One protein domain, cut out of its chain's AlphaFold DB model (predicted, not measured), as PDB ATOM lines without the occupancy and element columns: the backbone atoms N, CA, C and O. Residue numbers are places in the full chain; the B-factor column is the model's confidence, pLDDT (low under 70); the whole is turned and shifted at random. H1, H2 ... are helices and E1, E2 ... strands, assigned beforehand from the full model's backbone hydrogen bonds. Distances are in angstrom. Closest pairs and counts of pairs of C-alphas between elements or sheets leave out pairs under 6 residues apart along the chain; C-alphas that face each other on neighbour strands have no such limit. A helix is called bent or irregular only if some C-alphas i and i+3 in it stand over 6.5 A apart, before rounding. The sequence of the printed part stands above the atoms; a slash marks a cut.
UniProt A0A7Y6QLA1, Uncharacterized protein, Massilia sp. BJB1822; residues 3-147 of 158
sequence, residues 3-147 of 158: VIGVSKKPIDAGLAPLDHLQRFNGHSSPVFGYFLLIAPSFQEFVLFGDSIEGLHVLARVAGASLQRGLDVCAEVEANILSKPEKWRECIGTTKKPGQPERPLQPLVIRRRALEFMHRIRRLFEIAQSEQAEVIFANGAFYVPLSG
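What this domain is: This is residues 3 to 147 of the 158 residues of an uncharacterized protein of Massilia sp. BJB1822 (UniProt A0A7Y6QLA1). A twisted sheet of five strands has H1 and the long H3 over one face and the short H4 over the other, while H2 runs side by side with H3. At one end of H2 and H3, the small hairpin of E5 and E6 bears a long narrow loop, residues 89 to 106, reaching away from the body. The printed part has 145 residues, with four named helices and seven named strands in the order E1 E2 H1 E3 E4 H2 E5 E6 H3 E7 H4, class mixed. The large sheet runs E2 - E1 - E7 - E4 - E3, antiparallel; the whole is compact, radius of gyration of the C-alphas 15.8 A, spanning 49 by 34 by 23 A.

How they stand to each other: In the sheet, E1, residues 3 to 7, pairs with E7, residues 133 to 138, N 5 and O 135 being 2.9 A apart, within hydrogen-bond range. E2, residues 20 to 24, forms a hairpin with E1, N 22 to O 4 2.8 A. E4, residues 58 to 61, neighbours E7, N 59 to O 136 2.8 A, and forms a hairpin with E3, residues 46 to 48, N 47 to O 58 2.8 A. H3, residues 110 to 130, is on the sheet at a height of 9.7 A, along the strands, with Val 6 and Ala 127 its closest C-alphas to E1, 6.2 A. H1, residues 29 to 45, is on the same face at 9.5 A, slantwise, at 52 degrees to E7 on the local plane; it is irregular, C-alphas 41 and 44 being 7.6 A apart, with a kink of 46 degrees near residue 39. H4, residues 139 to 146, is on the opposite face at 7.5 A, giving three layers, helices on both faces; it is only just irregular, C-alphas 140 and 143 being 6.6 A apart. H2, residues 65 to 82, only grazes the sheet and touches H3, closest C-alphas Cys 73 and Arg 121, 6.0 A, at a shallow tilt of 14 degrees, opposite ways. H1, H2 and H3 form an up and down bundle, each running against the one before. E5, residues 86 to 88, and E6, residues 107 to 109, form a hairpin, N 108 to O 87 2.8 A. Every O i to N i+4 pair is within range in H2 and H3, but 6 of 13 in H1, with 8 of 14 O i to N i+3 pairs, and 2 of 4 in H4.

Where its parts are: E1 begins at C-alpha 3 (117.721, 127.884, 113.101) and H4 ends at C-alpha 146 (120.098, 121.116, 110.695). H3 is 30.1 A long, H2 26.0 A, H1 24.8 A and E7 16.5 A.

The domain as a whole: The C-alphas of Gly 98 and Ser 129, the two farthest apart, are 53.8 A apart. The printed part has no cut; the links E1 to E2 and E5 to E6 are long. Residues 12 to 13, 26 to 27 and 29 have pLDDT under 70.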
ATOM      1  N   VAL A   3     117.061 127.712 114.398       90.00
ATOM      2  CA  VAL A   3     117.721 127.884 113.101       90.00
ATOM      3  C   VAL A   3     116.969 128.864 112.232       90.00
ATOM      4  O   VAL A   3     115.743 128.884 112.214       90.00
ATOM      5  N   ILE A   4     117.738 129.644 111.483       92.88
ATOM      6  CA  ILE A   4     117.255 130.453 110.371       92.88
ATOM      7  C   ILE A   4     118.115 130.090 109.169       92.88
ATOM      8  O   ILE A   4     119.339 130.092 109.300       92.88
ATOM      9  N   GLY A   5     117.530 129.779 108.020       94.19
ATOM     10  CA  GLY A   5     118.318 129.394 106.854       94.19
ATOM     11  C   GLY A   5     117.560 129.386 105.538       94.19
ATOM     12  O   GLY A   5     116.389 129.737 105.492       94.19
ATOM     13  N   VAL A   6     118.257 129.010 104.469       95.06
ATOM     14  CA  VAL A   6     117.742 128.996 103.097       95.06
ATOM     15  C   VAL A   6     117.451 127.565 102.662       95.06
ATOM     16  O   VAL A   6     118.310 126.690 102.794       95.06
ATOM     17  N   SER A   7     116.257 127.345 102.115       93.25
ATOM     18  CA  SER A   7     115.847 126.090 101.488       93.25
ATOM     19  C   SER A   7     115.519 126.301 100.014       93.25
ATOM     20  O   SER A   7     114.628 127.075  99.676       93.25
ATOM     21  N   LYS A   8     116.198 125.570  99.125       89.00
ATOM     22  CA  LYS A   8     115.854 125.504  97.688       89.00
ATOM     23  C   LYS A   8     114.706 124.555  97.386       89.00
ATOM     24  O   LYS A   8     114.163 124.561  96.285       89.00
ATOM     25  N   LYS A   9     114.384 123.687  98.341       84.19
ATOM     26  CA  LYS A   9     113.267 122.759  98.234       84.19
ATOM     27  C   LYS A   9     112.088 123.352  98.997       84.19
ATOM     28  O   LYS A   9     112.286 123.758 100.145       84.19
ATOM     29  N   PRO A  10     110.886 123.379  98.407       77.38
ATOM     30  CA  PRO A  10     109.692 123.728  99.154       77.38
ATOM     31  C   PRO A  10     109.586 122.826 100.378       77.38
ATOM     32  O   PRO A  10     109.780 121.614 100.266       77.38
ATOM     33  N   ILE A  11     109.262 123.402 101.531       74.19
ATOM     34  CA  ILE A  11     109.129 122.622 102.768       74.19
ATOM     35  C   ILE A  11     108.062 121.523 102.661       74.19
ATOM     36  O   ILE A  11     108.195 120.455 103.257       74.19
ATOM     37  N   ASP A  12     107.056 121.756 101.820       68.56
ATOM     38  CA  ASP A  12     105.957 120.833 101.537       68.56
ATOM     39  C   ASP A  12     106.444 119.569 100.792       68.56
ATOM     40  O   ASP A  12     105.762 118.548 100.774       68.56
ATOM     41  N   ALA A  13     107.650 119.610 100.206       62.72
ATOM     42  CA  ALA A  13     108.317 118.464  99.589       62.72
ATOM     43  C   ALA A  13     109.153 117.631 100.589       62.72
ATOM     44  O   ALA A  13     109.789 116.653 100.189       62.72
ATOM     45  N   GLY A  14     109.149 118.006 101.876       72.94
ATOM     46  CA  GLY A  14     109.847 117.336 102.972       72.94
ATOM     47  C   GLY A  14     110.948 118.192 103.608       72.94
ATOM     48  O   GLY A  14     111.613 118.986 102.941       72.94
ATOM     49  N   LEU A  15     111.165 118.008 104.917       80.38
ATOM     50  CA  LEU A  15     112.225 118.692 105.664       80.38
ATOM     51  C   LEU A  15     113.593 118.119 105.277       80.38
ATOM     52  O   LEU A  15     113.867 116.939 105.491       80.38
ATOM     53  N   ALA A  16     114.457 118.970 104.729       83.50
ATOM     54  CA  ALA A  16     115.830 118.643 104.365       83.50
ATOM     55  C   ALA A  16     116.807 119.638 105.011       83.50
ATOM     56  O   ALA A  16     116.392 120.741 105.381       83.50
ATOM     57  N   PRO A  17     118.099 119.285 105.130       88.56
ATOM     58  CA  PRO A  17     119.104 120.214 105.624       88.56
ATOM     59  C   PRO A  17     119.117 121.520 104.821       88.56
ATOM     60  O   PRO A  17     119.048 121.492 103.592       88.56
ATOM     61  N   LEU A  18     119.212 122.650 105.522       91.19
ATOM     62  CA  LEU A  18     119.285 123.981 104.912       91.19
ATOM     63  C   LEU A  18     120.677 124.233 104.309       91.19
ATOM     64  O   LEU A  18     121.690 123.894 104.924       91.19
ATOM     65  N   ASP A  19     120.728 124.892 103.148       89.00
ATOM     66  CA  ASP A  19     121.978 125.161 102.416       89.00
ATOM     67  C   ASP A  19     122.848 126.201 103.141       89.00
ATOM     68  O   ASP A  19     124.061 126.053 103.307       89.00
ATOM     69  N   HIS A  20     122.201 127.269 103.605       90.44
ATOM     70  CA  HIS A  20     122.803 128.340 104.389       90.44
ATOM     71  C   HIS A  20     122.015 128.489 105.675       90.44
ATOM     72  O   HIS A  20     120.792 128.558 105.614       90.44
ATOM     73  N   LEU A  21     122.676 128.569 106.832       91.88
ATOM     74  CA  LEU A  21     121.957 128.712 108.096       91.88
ATOM     75  C   LEU A  21     122.750 129.438 109.184       91.88
ATOM     76  O   LEU A  21     123.972 129.326 109.293       91.88
ATOM     77  N   GLN A  22     122.015 130.143 110.038       88.44
ATOM     78  CA  GLN A  22     122.463 130.703 111.303       88.44
ATOM     79  C   GLN A  22     121.790 129.927 112.439       88.44
ATOM     80  O   GLN A  22     120.566 129.823 112.496       88.44
ATOM     81  N   ARG A  23     122.601 129.392 113.358       86.94
ATOM     82  CA  ARG A  23     122.118 128.715 114.570       86.94
ATOM     83  C   ARG A  23     122.117 129.677 115.745       86.94
ATOM     84  O   ARG A  23     123.090 130.412 115.943       86.94
ATOM     85  N   PHE A  24     121.076 129.610 116.555       82.75
ATOM     86  CA  PHE A  24     121.039 130.190 117.885       82.75
ATOM     87  C   PHE A  24     121.008 129.041 118.884       82.75
ATOM     88  O   PHE A  24     120.293 128.050 118.726       82.75
ATOM     89  N   ASN A  25     121.875 129.128 119.887       76.06
ATOM     90  CA  ASN A  25     121.880 128.152 120.958       76.06
ATOM     91  C   ASN A  25     121.044 128.697 122.114       76.06
ATOM     92  O   ASN A  25     121.569 129.444 122.940       76.06
ATOM     93  N   GLY A  26     119.774 128.288 122.184       66.94
ATOM     94  CA  GLY A  26     118.873 128.600 123.296       66.94
ATOM     95  C   GLY A  26     119.381 128.230 124.698       66.94
ATOM     96  O   GLY A  26     118.934 128.817 125.678       66.94
ATOM     97  N   HIS A  27     120.372 127.335 124.836       68.81
ATOM     98  CA  HIS A  27     121.006 127.048 126.135       68.81
ATOM     99  C   HIS A  27     122.051 128.099 126.546       68.81
ATOM    100  O   HIS A  27     122.437 128.178 127.713       68.81
ATOM    101  N   SER A  28     122.509 128.930 125.607       72.94
ATOM    102  CA  SER A  28     123.402 130.057 125.866       72.94
ATOM    103  C   SER A  28     122.575 131.327 126.032       72.94
ATOM    104  O   SER A  28     122.258 132.009 125.059       72.94
ATOM    105  N   SER A  29     122.255 131.672 127.283       65.56
ATOM    106  CA  SER A  29     121.477 132.875 127.626       65.56
ATOM    107  C   SER A  29     121.955 134.166 126.921       65.56
ATOM    108  O   SER A  29     121.097 134.923 126.465       65.56
ATOM    109  N   PRO A  30     123.270 134.423 126.732       70.81
ATOM    110  CA  PRO A  30     123.724 135.587 125.973       70.81
ATOM    111  C   PRO A  30     123.345 135.555 124.488       70.81
ATOM    112  O   PRO A  30     123.040 136.601 123.932       70.81
ATOM    113  N   VAL A  31     123.383 134.387 123.839       75.56
ATOM    114  CA  VAL A  31     123.063 134.246 122.405       75.56
ATOM    115  C   VAL A  31     121.552 134.243 122.193       75.56
ATOM    116  O   VAL A  31     121.063 134.870 121.257       75.56
ATOM    117  N   PHE A  32     120.818 133.598 123.097       76.88
ATOM    118  CA  PHE A  32     119.363 133.536 123.056       76.88
ATOM    119  C   PHE A  32     118.708 134.917 123.184       76.88
ATOM    120  O   PHE A  32     117.734 135.195 122.495       76.88
ATOM    121  N   GLY A  33     119.297 135.831 123.966       81.50
ATOM    122  CA  GLY A  33     118.816 137.214 124.054       81.50
ATOM    123  C   GLY A  33     118.793 137.959 122.711       81.50
ATOM    124  O   GLY A  33     117.922 138.793 122.501       81.50
ATOM    125  N   TYR A  34     119.701 137.642 121.778       87.19
ATOM    126  CA  TYR A  34     119.662 138.221 120.428       87.19
ATOM    127  C   TYR A  34     118.548 137.619 119.576       87.19
ATOM    128  O   TYR A  34     117.930 138.341 118.804       87.19
ATOM    129  N   PHE A  35     118.290 136.317 119.715       85.69
ATOM    130  CA  PHE A  35     117.185 135.673 119.014       85.69
ATOM    131  C   PHE A  35     115.847 136.277 119.449       85.69
ATOM    132  O   PHE A  35     115.103 136.727 118.592       85.69
ATOM    133  N   LEU A  36     115.591 136.393 120.755       84.69
ATOM    134  CA  LEU A  36     114.352 136.986 121.280       84.69
ATOM    135  C   LEU A  36     114.186 138.474 120.935       84.69
ATOM    136  O   LEU A  36     113.078 138.975 120.829       84.69
ATOM    137  N   LEU A  37     115.287 139.199 120.728       86.44
ATOM    138  CA  LEU A  37     115.223 140.578 120.238       86.44
ATOM    139  C   LEU A  37     114.739 140.656 118.779       86.44
ATOM    140  O   LEU A  37     114.111 141.637 118.394       86.44
ATOM    141  N   ILE A  38     115.091 139.665 117.959       89.44
ATOM    142  CA  ILE A  38     114.951 139.713 116.498       89.44
ATOM    143  C   ILE A  38     113.722 138.936 116.022       89.44
ATOM    144  O   ILE A  38     112.976 139.412 115.170       89.44
ATOM    145  N   ALA A  39     113.525 137.728 116.548       89.56
ATOM    146  CA  ALA A  39     112.530 136.773 116.084       89.56
ATOM    147  C   ALA A  39     111.094 137.327 116.091       89.56
ATOM    148  O   ALA A  39     110.426 137.134 115.077       89.56
ATOM    149  N   PRO A  40     110.617 138.069 117.117       91.94
ATOM    150  CA  PRO A  40     109.239 138.571 117.152       91.94
ATOM    151  C   PRO A  40     108.819 139.378 115.921       91.94
ATOM    152  O   PRO A  40     107.663 139.317 115.509       91.94
ATOM    153  N   SER A  41     109.747 140.100 115.289       94.69
ATOM    154  CA  SER A  41     109.457 140.883 114.084       94.69
ATOM    155  C   SER A  41     109.113 140.021 112.863       94.69
ATOM    156  O   SER A  41     108.519 140.523 111.917       94.69
ATOM    157  N   PHE A  42     109.429 138.725 112.893       94.56
ATOM    158  CA  PHE A  42     109.129 137.754 111.837       94.56
ATOM    159  C   PHE A  42     107.904 136.877 112.154       94.56
ATOM    160  O   PHE A  42     107.625 135.926 111.425       94.56
ATOM    161  N   GLN A  43     107.151 137.182 113.218       95.50
ATOM    162  CA  GLN A  43     105.974 136.413 113.649       95.50
ATOM    163  C   GLN A  43     104.921 136.239 112.540       95.50
ATOM    164  O   GLN A  43     104.247 135.212 112.493       95.50
ATOM    165  N   GLU A  44     104.789 137.213 111.636       94.88
ATOM    166  CA  GLU A  44     103.820 137.166 110.532       94.88
ATOM    167  C   GLU A  44     104.061 136.016 109.537       94.88
ATOM    168  O   GLU A  44     103.167 135.666 108.774       94.88
ATOM    169  N   PHE A  45     105.245 135.396 109.564       95.00
ATOM    170  CA  PHE A  45     105.621 134.311 108.657       95.00
ATOM    171  C   PHE A  45     105.435 132.906 109.247       95.00
ATOM    172  O   PHE A  45     105.827 131.921 108.616       95.00
ATOM    173  N   VAL A  46     104.902 132.794 110.468       94.19
ATOM    174  CA  VAL A  46     104.704 131.505 111.144       94.19
ATOM    175  C   VAL A  46     103.635 130.677 110.426       94.19
ATOM    176  O   VAL A  46     102.529 131.148 110.178       94.19
ATOM    177  N   LEU A  47     103.980 129.427 110.108       91.44
ATOM    178  CA  LEU A  47     103.082 128.429 109.521       91.44
ATOM    179  C   LEU A  47     102.561 127.437 110.565       91.44
ATOM    180  O   LEU A  47     101.396 127.051 110.523       91.44
ATOM    181  N   PHE A  48     103.431 127.015 111.485       87.69
ATOM    182  CA  PHE A  48     103.112 126.058 112.545       87.69
ATOM    183  C   PHE A  48     103.639 126.559 113.883       87.69
ATOM    184  O   PHE A  48     104.774 127.025 113.946       87.69
ATOM    185  N   GLY A  49     102.840 126.405 114.940       85.19
ATOM    186  CA  GLY A  49     103.123 126.911 116.283       85.19
ATOM    187  C   GLY A  49     102.458 128.261 116.561       85.19
ATOM    188  O   GLY A  49     102.087 128.992 115.646       85.19
ATOM    189  N   ASP A  50     102.307 128.593 117.844       84.44
ATOM    190  CA  ASP A  50     101.582 129.799 118.276       84.44
ATOM    191  C   ASP A  50     102.459 131.063 118.271       84.44
ATOM    192  O   ASP A  50     101.963 132.186 118.204       84.44
ATOM    193  N   SER A  51     103.781 130.893 118.355       88.31
ATOM    194  CA  SER A  51     104.759 131.981 118.423       88.31
ATOM    195  C   SER A  51     106.084 131.560 117.794       88.31
ATOM    196  O   SER A  51     106.524 130.427 117.980       88.31
ATOM    197  N   ILE A  52     106.756 132.493 117.113       87.19
ATOM    198  CA  ILE A  52     108.108 132.327 116.551       87.19
ATOM    199  C   ILE A  52     109.191 132.092 117.609       87.19
ATOM    200  O   ILE A  52     110.272 131.589 117.308       87.19
ATOM    201  N   GLU A  53     108.894 132.406 118.865       87.12
ATOM    202  CA  GLU A  53     109.754 132.123 120.014       87.12
ATOM    203  C   GLU A  53     109.384 130.796 120.694       87.12
ATOM    204  O   GLU A  53     110.094 130.318 121.581       87.12
ATOM    205  N   GLY A  54     108.265 130.201 120.278       82.62
ATOM    206  CA  GLY A  54     107.712 128.980 120.830       82.62
ATOM    207  C   GLY A  54     108.546 127.736 120.537       82.62
ATOM    208  O   GLY A  54     109.466 127.703 119.711       82.62
ATOM    209  N   LEU A  55     108.191 126.666 121.241       79.00
ATOM    210  CA  LEU A  55     108.680 125.328 120.939       79.00
ATOM    211  C   LEU A  55     107.931 124.799 119.712       79.00
ATOM    212  O   LEU A  55     106.736 125.036 119.575       79.00
ATOM    213  N   HIS A  56     108.629 124.063 118.844       85.44
ATOM    214  CA  HIS A  56     108.040 123.457 117.639       85.44
ATOM    215  C   HIS A  56     107.440 124.481 116.663       85.44
ATOM    216  O   HIS A  56     106.387 124.244 116.081       85.44
ATOM    217  N   VAL A  57     108.116 125.615 116.474       88.94
ATOM    218  CA  VAL A  57     107.711 126.595 115.464       88.94
ATOM    219  C   VAL A  57     108.368 126.321 114.120       88.94
ATOM    220  O   VAL A  57     109.536 125.919 114.054       88.94
ATOM    221  N   LEU A  58     107.615 126.598 113.060       91.81
ATOM    222  CA  LEU A  58     108.106 126.681 111.697       91.81
ATOM    223  C   LEU A  58     107.542 127.938 111.029       91.81
ATOM    224  O   LEU A  58     106.327 128.093 110.924       91.81
ATOM    225  N   ALA A  59     108.424 128.815 110.558       93.69
ATOM    226  CA  ALA A  59     108.079 129.990 109.765       93.69
ATOM    227  C   ALA A  59     108.719 129.893 108.376       93.69
ATOM    228  O   ALA A  59     109.838 129.388 108.239       93.69
ATOM    229  N   ARG A  60     108.018 130.392 107.356       94.19
ATOM    230  CA  ARG A  60     108.443 130.317 105.952       94.19
ATOM    231  C   ARG A  60     108.246 131.656 105.260       94.19
ATOM    232  O   ARG A  60     107.153 132.214 105.281       94.19
ATOM    233  N   VAL A  61     109.279 132.112 104.558       95.38
ATOM    234  CA  VAL A  61     109.205 133.283 103.678       95.38
ATOM    235  C   VAL A  61     109.662 132.898 102.279       95.38
ATOM    236  O   VAL A  61     110.779 132.424 102.100       95.38
ATOM    237  N   ALA A  62     108.800 133.097 101.284       94.62
ATOM    238  CA  ALA A  62     109.043 132.679  99.907       94.62
ATOM    239  C   ALA A  62     108.444 133.674  98.906       94.62
ATOM    240  O   ALA A  62     107.529 134.435  99.237       94.62
ATOM    241  N   GLY A  63     108.937 133.644  97.666       93.31
ATOM    242  CA  GLY A  63     108.386 134.424  96.556       93.31
ATOM    243  C   GLY A  63     108.307 135.924  96.856       93.31
ATOM    244  O   GLY A  63     109.265 136.524  97.342       93.31
ATOM    245  N   ALA A  64     107.150 136.538  96.589       92.75
ATOM    246  CA  ALA A  64     106.937 137.973  96.799       92.75
ATOM    247  C   ALA A  64     107.097 138.413  98.270       92.75
ATOM    248  O   ALA A  64     107.485 139.552  98.530       92.75
ATOM    249  N   SER A  65     106.874 137.510  99.234       95.69
ATOM    250  CA  SER A  65     107.023 137.808 100.664       95.69
ATOM    251  C   SER A  65     108.481 138.001 101.093       95.69
ATOM    252  O   SER A  65     108.727 138.563 102.158       95.69
ATOM    253  N   LEU A  66     109.461 137.592 100.276       96.69
ATOM    254  CA  LEU A  66     110.879 137.833 100.564       96.69
ATOM    255  C   LEU A  66     111.197 139.328 100.654       96.69
ATOM    256  O   LEU A  66     111.993 139.724 101.501       96.69
ATOM    257  N   GLN A  67     110.533 140.161  99.843       97.19
ATOM    258  CA  GLN A  67     110.683 141.611  99.946       97.19
ATOM    259  C   GLN A  67     110.178 142.120 101.298       97.19
ATOM    260  O   GLN A  67     110.879 142.873 101.964       97.19
ATOM    261  N   ARG A  68     109.018 141.630 101.754       97.31
ATOM    262  CA  ARG A  68     108.499 141.980 103.079       97.31
ATOM    263  C   ARG A  68     109.465 141.563 104.191       97.31
ATOM    264  O   ARG A  68     109.689 142.329 105.118       97.31
ATOM    265  N   GLY A  69     110.092 140.391 104.082       96.94
ATOM    266  CA  GLY A  69     111.121 139.951 105.028       96.94
ATOM    267  C   GLY A  69     112.366 140.851 105.062       96.94
ATOM    268  O   GLY A  69     112.918 141.097 106.135       96.94
ATOM    269  N   LEU A  70     112.785 141.393 103.913       97.62
ATOM    270  CA  LEU A  70     113.856 142.396 103.841       97.62
ATOM    271  C   LEU A  70     113.445 143.726 104.483       97.62
ATOM    272  O   LEU A  70     114.257 144.335 105.181       97.62
ATOM    273  N   ASP A  71     112.196 144.151 104.296       97.62
ATOM    274  CA  ASP A  71     111.664 145.359 104.932       97.62
ATOM    275  C   ASP A  71     111.651 145.200 106.464       97.62
ATOM    276  O   ASP A  71     112.155 146.064 107.180       97.62
ATOM    277  N   VAL A  72     111.205 144.040 106.966       97.56
ATOM    278  CA  VAL A  72     111.291 143.678 108.393       97.56
ATOM    279  C   VAL A  72     112.741 143.714 108.886       97.56
ATOM    280  O   VAL A  72     113.014 144.254 109.959       97.56
ATOM    281  N   CYS A  73     113.704 143.200 108.110       97.25
ATOM    282  CA  CYS A  73     115.120 143.297 108.476       97.25
ATOM    283  C   CYS A  73     115.562 144.758 108.651       97.25
ATOM    284  O   CYS A  73     116.246 145.072 109.626       97.25
ATOM    285  N   ALA A  74     115.161 145.650 107.742       97.69
ATOM    286  CA  ALA A  74     115.498 147.068 107.815       97.69
ATOM    287  C   ALA A  74     114.847 147.761 109.028       97.69
ATOM    288  O   ALA A  74     115.503 148.555 109.706       97.69
ATOM    289  N   GLU A  75     113.591 147.432 109.340       97.38
ATOM    290  CA  GLU A  75     112.882 147.922 110.529       97.38
ATOM    291  C   GLU A  75     113.612 147.513 111.824       97.38
ATOM    292  O   GLU A  75     113.859 148.349 112.702       97.38
ATOM    293  N   VAL A  76     114.027 146.245 111.930       96.25
ATOM    294  CA  VAL A  76     114.773 145.729 113.091       96.25
ATOM    295  C   VAL A  76     116.163 146.361 113.191       96.25
ATOM    296  O   VAL A  76     116.583 146.759 114.279       96.25
ATOM    297  N   GLU A  77     116.881 146.510 112.074       96.94
ATOM    298  CA  GLU A  77     118.180 147.194 112.041       96.94
ATOM    299  C   GLU A  77     118.062 148.649 112.521       96.94
ATOM    300  O   GLU A  77     118.850 149.085 113.367       96.94
ATOM    301  N   ALA A  78     117.048 149.385 112.056       96.94
ATOM    302  CA  ALA A  78     116.771 150.746 112.508       96.94
ATOM    303  C   ALA A  78     116.455 150.795 114.014       96.94
ATOM    304  O   ALA A  78     116.972 151.661 114.730       96.94
ATOM    305  N   ASN A  79     115.672 149.835 114.520       95.25
ATOM    306  CA  ASN A  79     115.399 149.714 115.951       95.25
ATOM    307  C   ASN A  79     116.693 149.509 116.751       95.25
ATOM    308  O   ASN A  79     116.941 150.251 117.700       95.25
ATOM    309  N   ILE A  80     117.554 148.574 116.338       95.31
ATOM    310  CA  ILE A  80     118.840 148.290 116.995       95.31
ATOM    311  C   ILE A  80     119.757 149.518 116.977       95.31
ATOM    312  O   ILE A  80     120.421 149.806 117.977       95.31
ATOM    313  N   LEU A  81     119.796 150.262 115.869       96.69
ATOM    314  CA  LEU A  81     120.599 151.483 115.748       96.69
ATOM    315  C   LEU A  81     120.135 152.591 116.701       96.69
ATOM    316  O   LEU A  81     120.974 153.338 117.204       96.69
ATOM    317  N   SER A  82     118.835 152.658 117.003       96.06
ATOM    318  CA  SER A  82     118.289 153.603 117.988       96.06
ATOM    319  C   SER A  82     118.704 153.297 119.435       96.06
ATOM    320  O   SER A  82     118.619 154.166 120.305       96.06
ATOM    321  N   LYS A  83     119.164 152.069 119.717       94.25
ATOM    322  CA  LYS A  83     119.571 151.647 121.063       94.25
ATOM    323  C   LYS A  83     120.993 152.134 121.406       94.25
ATOM    324  O   LYS A  83     121.825 152.361 120.515       94.25
ATOM    325  N   PRO A  84     121.325 152.243 122.710       96.25
ATOM    326  CA  PRO A  84     122.698 152.458 123.163       96.25
ATOM    327  C   PRO A  84     123.656 151.368 122.665       96.25
ATOM    328  O   PRO A  84     123.243 150.285 122.259       96.25
ATOM    329  N   GLU A  85     124.966 151.602 122.758       96.94
ATOM    330  CA  GLU A  85     125.970 150.601 122.357       96.94
ATOM    331  C   GLU A  85     125.848 149.269 123.105       96.94
ATOM    332  O   GLU A  85     126.183 148.207 122.567       96.94
ATOM    333  N   LYS A  86     125.386 149.332 124.356       95.06
ATOM    334  CA  LYS A  86     125.132 148.188 125.224       95.06
ATOM    335  C   LYS A  86     123.884 148.463 126.052       95.06
ATOM    336  O   LYS A  86     123.765 149.540 126.630       95.06
ATOM    337  N   TRP A  87     122.990 147.491 126.151       93.25
ATOM    338  CA  TRP A  87     121.804 147.577 127.002       93.25
ATOM    339  C   TRP A  87     121.450 146.203 127.563       93.25
ATOM    340  O   TRP A  87     122.034 145.189 127.177       93.25
ATOM    341  N   ARG A  88     120.527 146.168 128.521       89.19
ATOM    342  CA  ARG A  88     119.962 144.921 129.034       89.19
ATOM    343  C   ARG A  88     118.556 144.763 128.487       89.19
ATOM    344  O   ARG A  88     117.745 145.665 128.664       89.19
ATOM    345  N   GLU A  89     118.300 143.633 127.847       84.75
ATOM    346  CA  GLU A  89     116.972 143.277 127.348       84.75
ATOM    347  C   GLU A  89     116.270 142.419 128.397       84.75
ATOM    348  O   GLU A  89     116.882 141.484 128.909       84.75
ATOM    349  N   CYS A  90     115.028 142.732 128.765       85.75
ATOM    350  CA  CYS A  90     114.278 141.902 129.706       85.75
ATOM    351  C   CYS A  90     113.572 140.791 128.933       85.75
ATOM    352  O   CYS A  90     112.587 141.055 128.255       85.75
ATOM    353  N   ILE A  91     114.057 139.557 129.058       79.12
ATOM    354  CA  ILE A  91     113.528 138.406 128.310       79.12
ATOM    355  C   ILE A  91     112.668 137.479 129.181       79.12
ATOM    356  O   ILE A  91     112.588 136.276 128.950       79.12
ATOM    357  N   GLY A  92     112.062 138.036 130.231       83.81
ATOM    358  CA  GLY A  92     111.239 137.314 131.198       83.81
ATOM    359  C   GLY A  92     111.923 137.139 132.550       83.81
ATOM    360  O   GLY A  92     112.749 137.955 132.971       83.81
ATOM    361  N   THR A  93     111.557 136.077 133.259       87.88
ATOM    362  CA  THR A  93     111.991 135.816 134.632       87.88
ATOM    363  C   THR A  93     112.500 134.388 134.803       87.88
ATOM    364  O   THR A  93     112.214 133.484 134.023       87.88
ATOM    365  N   THR A  94     113.305 134.172 135.838       85.88
ATOM    366  CA  THR A  94     113.763 132.850 136.257       85.88
ATOM    367  C   THR A  94     113.543 132.677 137.752       85.88
ATOM    368  O   THR A  94     113.778 133.593 138.545       85.88
ATOM    369  N   LYS A  95     113.105 131.482 138.150       88.94
ATOM    370  CA  LYS A  95     112.901 131.107 139.547       88.94
ATOM    371  C   LYS A  95     113.576 129.768 139.810       88.94
ATOM    372  O   LYS A  95     113.182 128.745 139.259       88.94
ATOM    373  N   LYS A  96     114.597 129.772 140.667       85.69
ATOM    374  CA  LYS A  96     115.200 128.533 141.175       85.69
ATOM    375  C   LYS A  96     114.389 128.016 142.370       85.69
ATOM    376  O   LYS A  96     113.820 128.838 143.095       85.69
ATOM    377  N   PRO A  97     114.344 126.693 142.617       91.81
ATOM    378  CA  PRO A  97     113.707 126.146 143.812       91.81
ATOM    379  C   PRO A  97     114.214 126.848 145.080       91.81
ATOM    380  O   PRO A  97     115.421 126.984 145.277       91.81
ATOM    381  N   GLY A  98     113.294 127.346 145.910       92.06
ATOM    382  CA  GLY A  98     113.620 128.060 147.151       92.06
ATOM    383  C   GLY A  98     114.175 129.484 146.992       92.06
ATOM    384  O   GLY A  98     114.559 130.083 147.991       92.06
ATOM    385  N   GLN A  99     114.224 130.050 145.779       91.44
ATOM    386  CA  GLN A  99     114.692 131.422 145.541       91.44
ATOM    387  C   GLN A  99     113.567 132.338 145.038       91.44
ATOM    388  O   GLN A  99     112.629 131.863 144.389       91.44
ATOM    389  N   PRO A 100     113.655 133.658 145.309       91.25
ATOM    390  CA  PRO A 100     112.755 134.628 144.703       91.25
ATOM    391  C   PRO A 100     112.952 134.661 143.187       91.25
ATOM    392  O   PRO A 100     114.044 134.395 142.675       91.25
ATOM    393  N   GLU A 101     111.881 135.005 142.485       93.62
ATOM    394  CA  GLU A 101     111.906 135.234 141.049       93.62
ATOM    395  C   GLU A 101     112.836 136.406 140.708       93.62
ATOM    396  O   GLU A 101     112.879 137.415 141.416       93.62
ATOM    397  N   ARG A 102     113.632 136.254 139.648       89.50
ATOM    398  CA  ARG A 102     114.589 137.266 139.189       89.50
ATOM    399  C   ARG A 102     114.395 137.539 137.704       89.50
ATOM    400  O   ARG A 102     114.161 136.589 136.958       89.50
ATOM    401  N   PRO A 103     114.544 138.792 137.248       87.88
ATOM    402  CA  PRO A 103     114.471 139.100 135.829       87.88
ATOM    403  C   PRO A 103     115.674 138.499 135.093       87.88
ATOM    404  O   PRO A 103     116.813 138.553 135.568       87.88
ATOM    405  N   LEU A 104     115.421 137.926 133.920       86.50
ATOM    406  CA  LEU A 104     116.452 137.436 133.021       86.50
ATOM    407  C   LEU A 104     116.824 138.568 132.059       86.50
ATOM    408  O   LEU A 104     116.047 138.935 131.183       86.50
ATOM    409  N   GLN A 105     118.004 139.157 132.273       87.62
ATOM    410  CA  GLN A 105     118.428 140.388 131.598       87.62
ATOM    411  C   GLN A 105     119.816 140.267 130.949       87.62
ATOM    412  O   GLN A 105     120.796 140.823 131.478       87.62
ATOM    413  N   PRO A 106     119.946 139.516 129.837       85.69
ATOM    414  CA  PRO A 106     121.202 139.405 129.110       85.69
ATOM    415  C   PRO A 106     121.698 140.780 128.650       85.69
ATOM    416  O   PRO A 106     120.928 141.668 128.282       85.69
ATOM    417  N   LEU A 107     123.021 140.951 128.690       89.56
ATOM    418  CA  LEU A 107     123.675 142.119 128.116       89.56
ATOM    419  C   LEU A 107     123.688 141.975 126.593       89.56
ATOM    420  O   LEU A 107     124.343 141.076 126.064       89.56
ATOM    421  N   VAL A 108     123.027 142.897 125.907       90.56
ATOM    422  CA  VAL A 108     123.033 143.001 124.452       90.56
ATOM    423  C   VAL A 108     124.059 144.048 124.034       90.56
ATOM    424  O   VAL A 108     124.128 145.144 124.589       90.56
ATOM    425  N   ILE A 109     124.891 143.688 123.058       93.81
ATOM    426  CA  ILE A 109     125.882 144.578 122.439       93.81
ATOM    427  C   ILE A 109     125.387 144.929 121.038       93.81
ATOM    428  O   ILE A 109     125.257 144.023 120.211       93.81
ATOM    429  N   ARG A 110     125.192 146.223 120.754       94.81
ATOM    430  CA  ARG A 110     124.623 146.732 119.491       94.81
ATOM    431  C   ARG A 110     125.316 146.163 118.264       94.81
ATOM    432  O   ARG A 110     124.668 145.618 117.382       94.81
ATOM    433  N   ARG A 111     126.650 146.222 118.251       95.50
ATOM    434  CA  ARG A 111     127.467 145.690 117.154       95.50
ATOM    435  C   ARG A 111     127.160 144.217 116.867       95.50
ATOM    436  O   ARG A 111     127.004 143.853 115.713       95.50
ATOM    437  N   ARG A 112     127.043 143.383 117.904       93.00
ATOM    438  CA  ARG A 112     126.741 141.952 117.736       93.00
ATOM    439  C   ARG A 112     125.306 141.720 117.264       93.00
ATOM    440  O   ARG A 112     125.083 140.833 116.454       93.00
ATOM    441  N   ALA A 113     124.349 142.514 117.748       92.88
ATOM    442  CA  ALA A 113     122.965 142.447 117.278       92.88
ATOM    443  C   ALA A 113     122.875 142.787 115.780       92.88
ATOM    444  O   ALA A 113     122.249 142.049 115.026       92.88
ATOM    445  N   LEU A 114     123.584 143.830 115.338       95.25
ATOM    446  CA  LEU A 114     123.705 144.173 113.917       95.25
ATOM    447  C   LEU A 114     124.403 143.070 113.113       95.25
ATOM    448  O   LEU A 114     123.939 142.725 112.036       95.25
ATOM    449  N   GLU A 115     125.469 142.459 113.640       93.81
ATOM    450  CA  GLU A 115     126.125 141.317 112.986       93.81
ATOM    451  C   GLU A 115     125.157 140.135 112.778       93.81
ATOM    452  O   GLU A 115     125.191 139.508 111.720       93.81
ATOM    453  N   PHE A 116     124.274 139.838 113.742       92.12
ATOM    454  CA  PHE A 116     123.218 138.835 113.560       92.12
ATOM    455  C   PHE A 116     122.201 139.259 112.501       92.12
ATOM    456  O   PHE A 116     121.897 138.464 111.613       92.12
ATOM    457  N   MET A 117     121.723 140.503 112.552       94.81
ATOM    458  CA  MET A 117     120.762 141.011 111.572       94.81
ATOM    459  C   MET A 117     121.305 141.003 110.150       94.81
ATOM    460  O   MET A 117     120.626 140.518 109.255       94.81
ATOM    461  N   HIS A 118     122.550 141.423 109.936       95.62
ATOM    462  CA  HIS A 118     123.169 141.386 108.614       95.62
ATOM    463  C   HIS A 118     123.306 139.958 108.078       95.62
ATOM    464  O   HIS A 118     123.155 139.732 106.878       95.62
ATOM    465  N   ARG A 119     123.560 138.971 108.947       95.25
ATOM    466  CA  ARG A 119     123.552 137.559 108.535       95.25
ATOM    467  C   ARG A 119     122.157 137.104 108.134       95.25
ATOM    468  O   ARG A 119     122.037 136.442 107.113       95.25
ATOM    469  N   ILE A 120     121.127 137.467 108.899       95.56
ATOM    470  CA  ILE A 120     119.732 137.136 108.578       95.56
ATOM    471  C   ILE A 120     119.324 137.795 107.259       95.56
ATOM    472  O   ILE A 120     118.879 137.101 106.353       95.56
ATOM    473  N   ARG A 121     119.569 139.098 107.098       97.00
ATOM    474  CA  ARG A 121     119.334 139.842 105.856       97.00
ATOM    475  C   ARG A 121     120.009 139.178 104.657       97.00
ATOM    476  O   ARG A 121     119.373 138.990 103.626       97.00
ATOM    477  N   ARG A 122     121.261 138.738 104.808       97.06
ATOM    478  CA  ARG A 122     121.974 138.009 103.753       97.06
ATOM    479  C   ARG A 122     121.273 136.704 103.359       97.06
ATOM    480  O   ARG A 122     121.310 136.346 102.189       97.06
ATOM    481  N   LEU A 123     120.630 135.993 104.292       97.25
ATOM    482  CA  LEU A 123     119.833 134.804 103.957       97.25
ATOM    483  C   LEU A 123     118.632 135.171 103.075       97.25
ATOM    484  O   LEU A 123     118.363 134.463 102.109       97.25
ATOM    485  N   PHE A 124     117.957 136.292 103.353       97.62
ATOM    486  CA  PHE A 124     116.880 136.802 102.498       97.62
ATOM    487  C   PHE A 124     117.379 137.215 101.110       97.62
ATOM    488  O   PHE A 124     116.751 136.874 100.112       97.62
ATOM    489  N   GLU A 125     118.521 137.903 101.034       97.12
ATOM    490  CA  GLU A 125     119.139 138.302  99.762       97.12
ATOM    491  C   GLU A 125     119.524 137.075  98.917       97.12
ATOM    492  O   GLU A 125     119.223 137.022  97.724       97.12
ATOM    493  N   ILE A 126     120.117 136.049  99.542       96.88
ATOM    494  CA  ILE A 126     120.409 134.765  98.887       96.88
ATOM    495  C   ILE A 126     119.110 134.133  98.384       96.88
ATOM    496  O   ILE A 126     119.012 133.819  97.198       96.88
ATOM    497  N   ALA A 127     118.099 134.004  99.249       96.25
ATOM    498  CA  ALA A 127     116.827 133.391  98.886       96.25
ATOM    499  C   ALA A 127     116.145 134.109  97.711       96.25
ATOM    500  O   ALA A 127     115.636 133.455  96.803       96.25
ATOM    501  N   GLN A 128     116.205 135.441  97.673       95.69
ATOM    502  CA  GLN A 128     115.671 136.235  96.567       95.69
ATOM    503  C   GLN A 128     116.432 135.982  95.261       95.69
ATOM    504  O   GLN A 128     115.807 135.788  94.219       95.69
ATOM    505  N   SER A 129     117.768 135.947  95.308       95.56
ATOM    506  CA  SER A 129     118.595 135.717  94.117       95.56
ATOM    507  C   SER A 129     118.469 134.300  93.549       95.56
ATOM    508  O   SER A 129     118.561 134.107  92.339       95.56
ATOM    509  N   GLU A 130     118.216 133.317  94.414       94.94
ATOM    510  CA  GLU A 130     118.185 131.897  94.055       94.94
ATOM    511  C   GLU A 130     116.763 131.335  93.910       94.94
ATOM    512  O   GLU A 130     116.609 130.137  93.686       94.94
ATOM    513  N   GLN A 131     115.727 132.179  94.018       93.50
ATOM    514  CA  GLN A 131     114.312 131.764  94.030       93.50
ATOM    515  C   GLN A 131     114.023 130.681  95.089       93.50
ATOM    516  O   GLN A 131     113.251 129.751  94.863       93.50
ATOM    517  N   ALA A 132     114.668 130.807  96.246       94.56
ATOM    518  CA  ALA A 132     114.574 129.890  97.371       94.56
ATOM    519  C   ALA A 132     113.693 130.471  98.495       94.56
ATOM    520  O   ALA A 132     113.128 131.560  98.377       94.56
ATOM    521  N   GLU A 133     113.566 129.739  99.599       95.12
ATOM    522  CA  GLU A 133     112.756 130.118 100.758       95.12
ATOM    523  C   GLU A 133     113.642 130.359 101.985       95.12
ATOM    524  O   GLU A 133     114.627 129.647 102.188       95.12
ATOM    525  N   VAL A 134     113.285 131.326 102.833       95.94
ATOM    526  CA  VAL A 134     113.878 131.480 104.169       95.94
ATOM    527  C   VAL A 134     113.012 130.748 105.185       95.94
ATOM    528  O   VAL A 134     111.811 131.000 105.285       95.94
ATOM    529  N   ILE A 135     113.635 129.864 105.959       94.56
ATOM    530  CA  ILE A 135     112.999 129.047 106.987       94.56
ATOM    531  C   ILE A 135     113.497 129.470 108.364       94.56
ATOM    532  O   ILE A 135     114.705 129.569 108.577       94.56
ATOM    533  N   PHE A 136     112.572 129.649 109.303       93.00
ATOM    534  CA  PHE A 136     112.850 129.793 110.732       93.00
ATOM    535  C   PHE A 136     112.277 128.574 111.447       93.00
ATOM    536  O   PHE A 136     111.120 128.225 111.219       93.00
ATOM    537  N   ALA A 137     113.056 127.923 112.306       90.62
ATOM    538  CA  ALA A 137     112.597 126.726 112.997       90.62
ATOM    539  C   ALA A 137     113.193 126.545 114.395       90.62
ATOM    540  O   ALA A 137     114.348 126.889 114.660       90.62
ATOM    541  N   ASN A 138     112.402 125.926 115.273       88.38
ATOM    542  CA  ASN A 138     112.795 125.504 116.618       88.38
ATOM    543  C   ASN A 138     112.160 124.142 116.967       88.38
ATOM    544  O   ASN A 138     111.189 123.711 116.343       88.38
ATOM    545  N   GLY A 139     112.676 123.458 117.989       84.94
ATOM    546  CA  GLY A 139     112.105 122.203 118.494       84.94
ATOM    547  C   GLY A 139     112.161 121.063 117.470       84.94
ATOM    548  O   GLY A 139     113.231 120.752 116.954       84.94
ATOM    549  N   ALA A 140     111.020 120.431 117.175       82.69
ATOM    550  CA  ALA A 140     110.953 119.262 116.283       82.69
ATOM    551  C   ALA A 140     111.460 119.545 114.858       82.69
ATOM    552  O   ALA A 140     112.078 118.679 114.244       82.69
ATOM    553  N   PHE A 141     111.279 120.769 114.353       86.00
ATOM    554  CA  PHE A 141     111.729 121.153 113.013       86.00
ATOM    555  C   PHE A 141     113.246 121.384 112.931       86.00
ATOM    556  O   PHE A 141     113.832 121.272 111.858       86.00
ATOM    557  N   TYR A 142     113.911 121.672 114.056       84.81
ATOM    558  CA  TYR A 142     115.333 122.036 114.086       84.81
ATOM    559  C   TYR A 142     116.251 120.925 113.558       84.81
ATOM    560  O   TYR A 142     117.171 121.195 112.785       84.81
ATOM    561  N   VAL A 143     116.042 119.691 114.010       84.19
ATOM    562  CA  VAL A 143     116.964 118.574 113.770       84.19
ATOM    563  C   VAL A 143     117.013 118.166 112.289       84.19
ATOM    564  O   VAL A 143     118.125 118.173 111.748       84.19
ATOM    565  N   PRO A 144     115.882 117.891 111.594       84.75
ATOM    566  CA  PRO A 144     115.931 117.529 110.178       84.75
ATOM    567  C   PRO A 144     116.473 118.677 109.312       84.75
ATOM    568  O   PRO A 144     117.250 118.438 108.391       84.75
ATOM    569  N   LEU A 145     116.160 119.933 109.658       87.31
ATOM    570  CA  LEU A 145     116.659 121.121 108.953       87.31
ATOM    571  C   LEU A 145     118.143 121.418 109.223       87.31
ATOM    572  O   LEU A 145     118.814 122.061 108.416       87.31
ATOM    573  N   SER A 146     118.680 120.956 110.352       85.44
ATOM    574  CA  SER A 146     120.098 121.116 110.695       85.44
ATOM    575  C   SER A 146     120.988 120.013 110.138       85.44
ATOM    576  O   SER A 146     122.209 120.140 110.259       85.44
ATOM    577  N   GLY A 147     120.398 118.944 109.589       83.44
ATOM    578  CA  GLY A 147     121.119 117.748 109.156       83.44
ATOM    579  C   GLY A 147     121.789 116.993 110.302       83.44
ATOM    580  O   GLY A 147     122.827 116.371 110.097       83.44
TER     581      GLY A 147